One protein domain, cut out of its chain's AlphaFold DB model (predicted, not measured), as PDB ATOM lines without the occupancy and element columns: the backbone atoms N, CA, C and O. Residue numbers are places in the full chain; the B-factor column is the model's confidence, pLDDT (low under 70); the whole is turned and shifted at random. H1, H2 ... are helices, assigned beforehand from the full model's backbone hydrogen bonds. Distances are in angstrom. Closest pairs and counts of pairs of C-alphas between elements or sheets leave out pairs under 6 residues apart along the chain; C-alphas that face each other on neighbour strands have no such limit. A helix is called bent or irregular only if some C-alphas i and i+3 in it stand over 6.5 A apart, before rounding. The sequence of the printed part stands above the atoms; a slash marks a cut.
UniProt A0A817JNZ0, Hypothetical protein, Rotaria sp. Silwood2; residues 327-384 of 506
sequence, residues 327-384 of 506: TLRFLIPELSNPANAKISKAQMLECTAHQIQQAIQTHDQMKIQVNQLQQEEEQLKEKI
ATOM      1  N   THR A 327     -32.802 -45.941 -21.700       91.81
ATOM      2  CA  THR A 327     -33.480 -46.434 -20.477       91.81
ATOM      3  C   THR A 327     -32.830 -45.926 -19.188       91.81
ATOM      4  O   THR A 327     -33.520 -45.407 -18.312       91.81
ATOM      5  N   LEU A 328     -31.507 -46.053 -19.068       91.31
ATOM      6  CA  LEU A 328     -30.728 -45.617 -17.904       91.31
ATOM      7  C   LEU A 328     -30.919 -44.118 -17.628       91.31
ATOM      8  O   LEU A 328     -31.027 -43.711 -16.473       91.31
ATOM      9  N   ARG A 329     -31.060 -43.307 -18.682       88.88
ATOM     10  CA  ARG A 329     -31.358 -41.878 -18.564       88.88
ATOM     11  C   ARG A 329     -32.716 -41.583 -17.914       88.88
ATOM     12  O   ARG A 329     -32.810 -40.604 -17.182       88.88
ATOM     13  N   PHE A 330     -33.749 -42.393 -18.159       88.19
ATOM     14  CA  PHE A 330     -35.059 -42.229 -17.511       88.19
ATOM     15  C   PHE A 330     -35.071 -42.725 -16.058       88.19
ATOM     16  O   PHE A 330     -35.821 -42.198 -15.243       88.19
ATOM     17  N   LEU A 331     -34.245 -43.722 -15.723       89.94
ATOM     18  CA  LEU A 331     -34.163 -44.282 -14.366       89.94
ATOM     19  C   LEU A 331     -33.456 -43.361 -13.360       89.94
ATOM     20  O   LEU A 331     -33.621 -43.542 -12.157       89.94
ATOM     21  N   ILE A 332     -32.668 -42.392 -13.830       88.94
ATOM     22  CA  ILE A 332     -31.872 -41.499 -12.981       88.94
ATOM     23  C   ILE A 332     -32.497 -40.094 -13.000       88.94
ATOM     24  O   ILE A 332     -32.421 -39.420 -14.032       88.94
ATOM     25  N   PRO A 333     -33.079 -39.608 -11.882       82.00
ATOM     26  CA  PRO A 333     -33.813 -38.338 -11.850       82.00
ATOM     27  C   PRO A 333     -33.000 -37.135 -12.346       82.00
ATOM     28  O   PRO A 333     -33.508 -36.298 -13.092       82.00
ATOM     29  N   GLU A 334     -31.711 -37.086 -12.001       80.06
ATOM     30  CA  GLU A 334     -30.781 -36.030 -12.417       80.06
ATOM     31  C   GLU A 334     -30.593 -35.978 -13.943       80.06
ATOM     32  O   GLU A 334     -30.480 -34.905 -14.533       80.06
ATOM     33  N   LEU A 335     -30.604 -37.136 -14.611       80.31
ATOM     34  CA  LEU A 335     -30.363 -37.274 -16.052       80.31
ATOM     35  C   LEU A 335     -31.660 -37.196 -16.874       80.31
ATOM     36  O   LEU A 335     -31.633 -36.795 -18.045       80.31
ATOM     37  N   SER A 336     -32.800 -37.525 -16.263       77.50
ATOM     38  CA  SER A 336     -34.127 -37.411 -16.875       77.50
ATOM     39  C   SER A 336     -34.594 -35.956 -17.043       77.50
ATOM     40  O   SER A 336     -35.554 -35.707 -17.773       77.50
ATOM     41  N   ASN A 337     -33.929 -34.982 -16.412       79.81
ATOM     42  CA  ASN A 337     -34.228 -33.560 -16.587       79.81
ATOM     43  C   ASN A 337     -33.965 -33.115 -18.052       79.81
ATOM     44  O   ASN A 337     -32.874 -33.374 -18.581       79.81
ATOM     45  N   PRO A 338     -34.909 -32.421 -18.727       68.62
ATOM     46  CA  PRO A 338     -34.722 -31.948 -20.102       68.62
ATOM     47  C   PRO A 338     -33.554 -30.963 -20.268       68.62
ATOM     48  O   PRO A 338     -32.940 -30.946 -21.335       68.62
ATOM     49  N   ALA A 339     -33.172 -30.204 -19.233       69.12
ATOM     50  CA  ALA A 339     -31.986 -29.337 -19.271       69.12
ATOM     51  C   ALA A 339     -30.696 -30.135 -19.542       69.12
ATOM     52  O   ALA A 339     -29.825 -29.699 -20.295       69.12
ATOM     53  N   ASN A 340     -30.622 -31.367 -19.030       71.00
ATOM     54  CA  ASN A 340     -29.486 -32.273 -19.197       71.00
ATOM     55  C   ASN A 340     -29.504 -33.029 -20.541       71.00
ATOM     56  O   ASN A 340     -28.859 -34.065 -20.704       71.00
ATOM     57  N   ALA A 341     -30.226 -32.506 -21.546       69.19
ATOM     58  CA  ALA A 341     -30.327 -33.006 -22.923       69.19
ATOM     59  C   ALA A 341     -29.008 -33.536 -23.519       69.19
ATOM     60  O   ALA A 341     -29.042 -34.548 -24.216       69.19
ATOM     61  N   LYS A 342     -27.878 -32.872 -23.237       79.19
ATOM     62  CA  LYS A 342     -26.584 -33.047 -23.921       79.19
ATOM     63  C   LYS A 342     -25.494 -33.748 -23.086       79.19
ATOM     64  O   LYS A 342     -24.320 -33.627 -23.421       79.19
ATOM     65  N   ILE A 343     -25.848 -34.466 -22.015       84.50
ATOM     66  CA  ILE A 343     -24.871 -35.235 -21.220       84.50
ATOM     67  C   ILE A 343     -24.211 -36.343 -22.060       84.50
ATOM     68  O   ILE A 343     -24.879 -37.068 -22.802       84.50
ATOM     69  N   SER A 344     -22.884 -36.475 -21.946       90.06
ATOM     70  CA  SER A 344     -22.116 -37.502 -22.661       90.06
ATOM     71  C   SER A 344     -22.315 -38.897 -22.060       90.06
ATOM     72  O   SER A 344     -22.617 -39.044 -20.879       90.06
ATOM     73  N   LYS A 345     -22.082 -39.955 -22.849       90.94
ATOM     74  CA  LYS A 345     -22.201 -41.348 -22.371       90.94
ATOM     75  C   LYS A 345     -21.275 -41.681 -21.196       90.94
ATOM     76  O   LYS A 345     -21.646 -42.514 -20.379       90.94
ATOM     77  N   ALA A 346     -20.104 -41.046 -21.108       92.88
ATOM     78  CA  ALA A 346     -19.174 -41.239 -19.995       92.88
ATOM     79  C   ALA A 346     -19.757 -40.666 -18.693       92.88
ATOM     80  O   ALA A 346     -19.969 -41.412 -17.742       92.88
ATOM     81  N   GLN A 347     -20.143 -39.386 -18.711       90.06
ATOM     82  CA  GLN A 347     -20.824 -38.718 -17.594       90.06
ATOM     83  C   GLN A 347     -22.128 -39.429 -17.203       90.06
ATOM     84  O   GLN A 347     -22.467 -39.512 -16.030       90.06
ATOM     85  N   MET A 348     -22.858 -39.992 -18.173       91.31
ATOM     86  CA  MET A 348     -24.080 -40.750 -17.901       91.31
ATOM     87  C   MET A 348     -23.806 -41.986 -17.024       91.31
ATOM     88  O   MET A 348     -24.566 -42.256 -16.096       91.31
ATOM     89  N   LEU A 349     -22.704 -42.708 -17.269       94.19
ATOM     90  CA  LEU A 349     -22.267 -43.841 -16.439       94.19
ATOM     91  C   LEU A 349     -21.682 -43.389 -15.092       94.19
ATOM     92  O   LEU A 349     -21.906 -44.048 -14.084       94.19
ATOM     93  N   GLU A 350     -20.977 -42.259 -15.065       92.62
ATOM     94  CA  GLU A 350     -20.417 -41.654 -13.849       92.62
ATOM     95  C   GLU A 350     -21.523 -41.246 -12.859       92.62
ATOM     96  O   GLU A 350     -21.542 -41.720 -11.723       92.62
ATOM     97  N   CYS A 351     -22.526 -40.490 -13.321       91.12
ATOM     98  CA  CYS A 351     -23.730 -40.179 -12.544       91.12
ATOM     99  C   CYS A 351     -24.502 -41.450 -12.142       91.12
ATOM    100  O   CYS A 351     -25.043 -41.512 -11.042       91.12
ATOM    101  N   THR A 352     -24.522 -42.494 -12.980       93.00
ATOM    102  CA  THR A 352     -25.129 -43.789 -12.606       93.00
ATOM    103  C   THR A 352     -24.406 -44.427 -11.424       93.00
ATOM    104  O   THR A 352     -25.053 -44.862 -10.475       93.00
ATOM    105  N   ALA A 353     -23.072 -44.479 -11.460       94.81
ATOM    106  CA  ALA A 353     -22.272 -45.050 -10.382       94.81
ATOM    107  C   ALA A 353     -22.456 -44.268  -9.071       94.81
ATOM    108  O   ALA A 353     -22.672 -44.883  -8.027       94.81
ATOM    109  N   HIS A 354     -22.469 -42.932  -9.142       93.44
ATOM    110  CA  HIS A 354     -22.766 -42.063  -8.001       93.44
ATOM    111  C   HIS A 354     -24.161 -42.336  -7.418       93.44
ATOM    112  O   HIS A 354     -24.290 -42.583  -6.220       93.44
ATOM    113  N   GLN A 355     -25.206 -42.382  -8.252       93.56
ATOM    114  CA  GLN A 355     -26.570 -42.616  -7.771       93.56
ATOM    115  C   GLN A 355     -26.794 -44.040  -7.243       93.56
ATOM    116  O   GLN A 355     -27.581 -44.218  -6.317       93.56
ATOM    117  N   ILE A 356     -26.065 -45.048  -7.738       95.50
ATOM    118  CA  ILE A 356     -26.052 -46.390  -7.133       95.50
ATOM    119  C   ILE A 356     -25.383 -46.357  -5.750       95.50
ATOM    120  O   ILE A 356     -25.928 -46.919  -4.804       95.50
ATOM    121  N   GLN A 357     -24.246 -45.670  -5.597       96.38
ATOM    122  CA  GLN A 357     -23.581 -45.512  -4.296       96.38
ATOM    123  C   GLN A 357     -24.468 -44.756  -3.290       96.38
ATOM    124  O   GLN A 357     -24.622 -45.207  -2.156       96.38
ATOM    125  N   GLN A 358     -25.128 -43.675  -3.717       94.88
ATOM    126  CA  GLN A 358     -26.093 -42.924  -2.909       94.88
ATOM    127  C   GLN A 358     -27.316 -43.777  -2.522       94.88
ATOM    128  O   GLN A 358     -27.773 -43.717  -1.379       94.88
ATOM    129  N   ALA A 359     -27.831 -44.611  -3.431       95.25
ATOM    130  CA  ALA A 359     -28.947 -45.514  -3.146       95.25
ATOM    131  C   ALA A 359     -28.565 -46.611  -2.134       95.25
ATOM    132  O   ALA A 359     -29.355 -46.921  -1.246       95.25
ATOM    133  N   ILE A 360     -27.343 -47.153  -2.209       97.19
ATOM    134  CA  ILE A 360     -26.816 -48.100  -1.212       97.19
ATOM    135  C   ILE A 360     -26.653 -47.404   0.149       97.19
ATOM    136  O   ILE A 360     -27.134 -47.911   1.160       97.19
ATOM    137  N   GLN A 361     -26.055 -46.209   0.181       97.19
ATOM    138  CA  GLN A 361     -25.849 -45.453   1.421       97.19
ATOM    139  C   GLN A 361     -27.171 -45.084   2.114       97.19
ATOM    140  O   GLN A 361     -27.290 -45.218   3.330       97.19
ATOM    141  N   THR A 362     -28.174 -44.641   1.353       96.50
ATOM    142  CA  THR A 362     -29.500 -44.305   1.900       96.50
ATOM    143  C   THR A 362     -30.280 -45.550   2.327       96.50
ATOM    144  O   THR A 362     -30.909 -45.521   3.382       96.50
ATOM    145  N   HIS A 363     -30.176 -46.669   1.599       97.69
ATOM    146  CA  HIS A 363     -30.710 -47.964   2.034       97.69
ATOM    147  C   HIS A 363     -30.110 -48.413   3.376       97.69
ATOM    148  O   HIS A 363     -30.848 -48.791   4.286       97.69
ATOM    149  N   ASP A 364     -28.789 -48.337   3.535       97.88
ATOM    150  CA  ASP A 364     -28.126 -48.754   4.774       97.88
ATOM    151  C   ASP A 364     -28.419 -47.794   5.940       97.88
ATOM    152  O   ASP A 364     -28.608 -48.243   7.072       97.88
ATOM    153  N   GLN A 365     -28.580 -46.492   5.673       97.56
ATOM    154  CA  GLN A 365     -29.076 -45.525   6.658       97.56
ATOM    155  C   GLN A 365     -30.510 -45.852   7.113       97.56
ATOM    156  O   GLN A 365     -30.770 -45.901   8.316       97.56
ATOM    157  N   MET A 366     -31.427 -46.129   6.179       97.50
ATOM    158  CA  MET A 366     -32.798 -46.549   6.495       97.50
ATOM    159  C   MET A 366     -32.814 -47.865   7.280       97.50
ATOM    160  O   MET A 366     -33.559 -48.002   8.247       97.50
ATOM    161  N   LYS A 367     -31.949 -48.820   6.926       97.81
ATOM    162  CA  LYS A 367     -31.791 -50.084   7.655       97.81
ATOM    163  C   LYS A 367     -31.349 -49.853   9.103       97.81
ATOM    164  O   LYS A 367     -31.898 -50.494   9.998       97.81
ATOM    165  N   ILE A 368     -30.411 -48.937   9.354       97.69
ATOM    166  CA  ILE A 368     -30.007 -48.553  10.718       97.69
ATOM    167  C   ILE A 368     -31.199 -47.960  11.484       97.69
ATOM    168  O   ILE A 368     -31.467 -48.397  12.601       97.69
ATOM    169  N   GLN A 369     -31.961 -47.047  10.873       97.50
ATOM    170  CA  GLN A 369     -33.151 -46.447  11.496       97.50
ATOM    171  C   GLN A 369     -34.232 -47.488  11.834       97.50
ATOM    172  O   GLN A 369     -34.792 -47.449  12.925       97.50
ATOM    173  N   VAL A 370     -34.490 -48.461  10.951       98.00
ATOM    174  CA  VAL A 370     -35.436 -49.560  11.223       98.00
ATOM    175  C   VAL A 370     -34.985 -50.405  12.418       98.00
ATOM    176  O   VAL A 370     -35.805 -50.710  13.280       98.00
ATOM    177  N   ASN A 371     -33.692 -50.730  12.526       97.38
ATOM    178  CA  ASN A 371     -33.169 -51.480  13.676       97.38
ATOM    179  C   ASN A 371     -33.257 -50.666  14.983       97.38
ATOM    180  O   ASN A 371     -33.556 -51.230  16.031       97.38
ATOM    181  N   GLN A 372     -33.042 -49.347  14.929       97.94
ATOM    182  CA  GLN A 372     -33.200 -48.456  16.086       97.94
ATOM    183  C   GLN A 372     -34.659 -48.396  16.566       97.94
ATOM    184  O   GLN A 372     -34.914 -48.553  17.757       97.94
ATOM    185  N   LEU A 373     -35.617 -48.249  15.645       98.25
ATOM    186  CA  LEU A 373     -37.049 -48.237  15.970       98.25
ATOM    187  C   LEU A 373     -37.535 -49.590  16.515       98.25
ATOM    188  O   LEU A 373     -38.347 -49.615  17.433       98.25
ATOM    189  N   GLN A 374     -37.005 -50.711  16.017       98.19
ATOM    190  CA  GLN A 374     -37.296 -52.045  16.563       98.19
ATOM    191  C   GLN A 374     -36.747 -52.225  17.990       98.19
ATOM    192  O   GLN A 374     -37.417 -52.815  18.834       98.19
ATOM    193  N   GLN A 375     -35.567 -51.672  18.292       97.50
ATOM    194  CA  GLN A 375     -35.028 -51.652  19.659       97.50
ATOM    195  C   GLN A 375     -35.831 -50.733  20.592       97.50
ATOM    196  O   GLN A 375     -35.941 -51.024  21.782       97.50
ATOM    197  N   GLU A 376     -36.397 -49.635  20.084       97.94
ATOM    198  CA  GLU A 376     -37.310 -48.777  20.847       97.94
ATOM    199  C   GLU A 376     -38.655 -49.475  21.112       97.94
ATOM    200  O   GLU A 376     -39.136 -49.449  22.245       97.94
ATOM    201  N   GLU A 377     -39.221 -50.168  20.116       97.62
ATOM    202  CA  GLU A 377     -40.423 -50.999  20.264       97.62
ATOM    203  C   GLU A 377     -40.219 -52.083  21.334       97.62
ATOM    204  O   GLU A 377     -41.049 -52.227  22.231       97.62
ATOM    205  N   GLU A 378     -39.095 -52.807  21.290       97.44
ATOM    206  CA  GLU A 378     -38.766 -53.846  22.269       97.44
ATOM    207  C   GLU A 378     -38.594 -53.272  23.685       97.44
ATOM    208  O   GLU A 378     -39.214 -53.774  24.625       97.44
ATOM    209  N   GLN A 379     -37.861 -52.164  23.845       97.62
ATOM    210  CA  GLN A 379     -37.722 -51.476  25.137       97.62
ATOM    211  C   GLN A 379     -39.054 -50.942  25.679       97.62
ATOM    212  O   GLN A 379     -39.281 -50.946  26.891       97.62
ATOM    213  N   LEU A 380     -39.931 -50.426  24.814       97.62
ATOM    214  CA  LEU A 380     -41.234 -49.908  25.224       97.62
ATOM    215  C   LEU A 380     -42.174 -51.052  25.621       97.62
ATOM    216  O   LEU A 380     -42.853 -50.961  26.643       97.62
ATOM    217  N   LYS A 381     -42.152 -52.158  24.872       97.19
ATOM    218  CA  LYS A 381     -42.862 -53.403  25.183       97.19
ATOM    219  C   LYS A 381     -42.380 -54.024  26.496       97.19
ATOM    220  O   LYS A 381     -43.211 -54.468  27.287       97.19
ATOM    221  N   GLU A 382     -41.074 -54.003  26.768       97.12
ATOM    222  CA  GLU A 382     -40.521 -54.436  28.053       97.12
ATOM    223  C   GLU A 382     -41.047 -53.557  29.197       97.12
ATOM    224  O   GLU A 382     -41.606 -54.083  30.154       97.12
ATOM    225  N   LYS A 383     -40.972 -52.223  29.072       96.38
ATOM    226  CA  LYS A 383     -41.509 -51.281  30.075       96.38
ATOM    227  C   LYS A 383     -43.008 -51.483  30.313       96.38
ATOM    228  O   LYS A 383     -43.443 -51.484  31.459       96.38
ATOM    229  N   ILE A 384     -43.799 -51.700  29.259       96.25
ATOM    230  CA  ILE A 384     -45.234 -52.015  29.370       96.25
ATOM    231  C   ILE A 384     -45.443 -53.316  30.157       96.25
ATOM    232  O   ILE A 384     -46.258 -53.333  31.077       96.25
TER     233      ILE A 384
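AT A GLANCE: This is residues 327 to 384 of the 506 residues of the protein "Hypothetical protein" of Rotaria sp. Silwood2 (UniProt A0A817JNZ0). One long helix, H3, makes the length of the model, with a small head at its N-terminal end, where the short helices H1 and H2 and the link after them fold back beside the first turns of H3. The rest of H3, residues 357 to 384, sticks out from this head as a free arm. The printed part has 58 residues with three named helices, in the order H1, H2, H3 along the chain, and no named strand; the class is all helix. The whole is extended, with a radius of gyration of the C-alphas of 18.8 A, and it is a rod spanning 59 by 18 by 16 A.

HOW THE PARTS SIT: The longest helix is H3, residues 345 to 384, and it touches no helix. H2, residues 333 to 336, is close to H3 but not clearly touching it; their closest C-alphas are those of Leu 335 and Met 348, 7.4 A apart. H1, residues 327 to 331, is also close to H3 but not clearly touching it, and here the closest C-alphas are those of Arg 329 and Met 348, 7.4 A apart. H1 and H2 only just touch, with 3 pairs of C-alphas within 8 A, and they touch only at the corner by their link. Their closest C-alphas are those of Phe 330 and Ser 336, 4.9 A apart. In H1 and H3 every pair of O of residue i and N of residue i+4 is within hydrogen-bond range; H2 is too short for such a pair, but its one pair of O of residue i and N of residue i+3 is within range.

IN THESE COORDINATES: H3 has 40 residues and runs from C-alpha 345 at (-22.201, -41.348, -22.371) to C-alpha 384 at (-45.234, -52.015, 29.370), a length of 57.6 A; it is not bent. H2 has 4 residues, Pro 333 to Ser 336, and measures 5.1 A from first to last C-alpha. H1 has 5 residues and measures 6.5 A, beginning at C-alpha 327 at (-33.480, -46.434, -20.477).

THE WHOLE: The two C-alphas farthest apart are those of Lys 342 and Ile 384, at 59.6 A. Residues 357 to 384, which belong to H3, stand free; the body without them has 30 residues, spans 21 by 16 by 14 A and has a radius of gyration of 8.2 A. The printed part has no cut. The link from H1 to H2 is tight, with 1 residue, and the link from H2 to H3 is short, with 8 residues. The mean pLDDT of the printed part is 91.5, and three residues, 338, 339 and 341, are under 70.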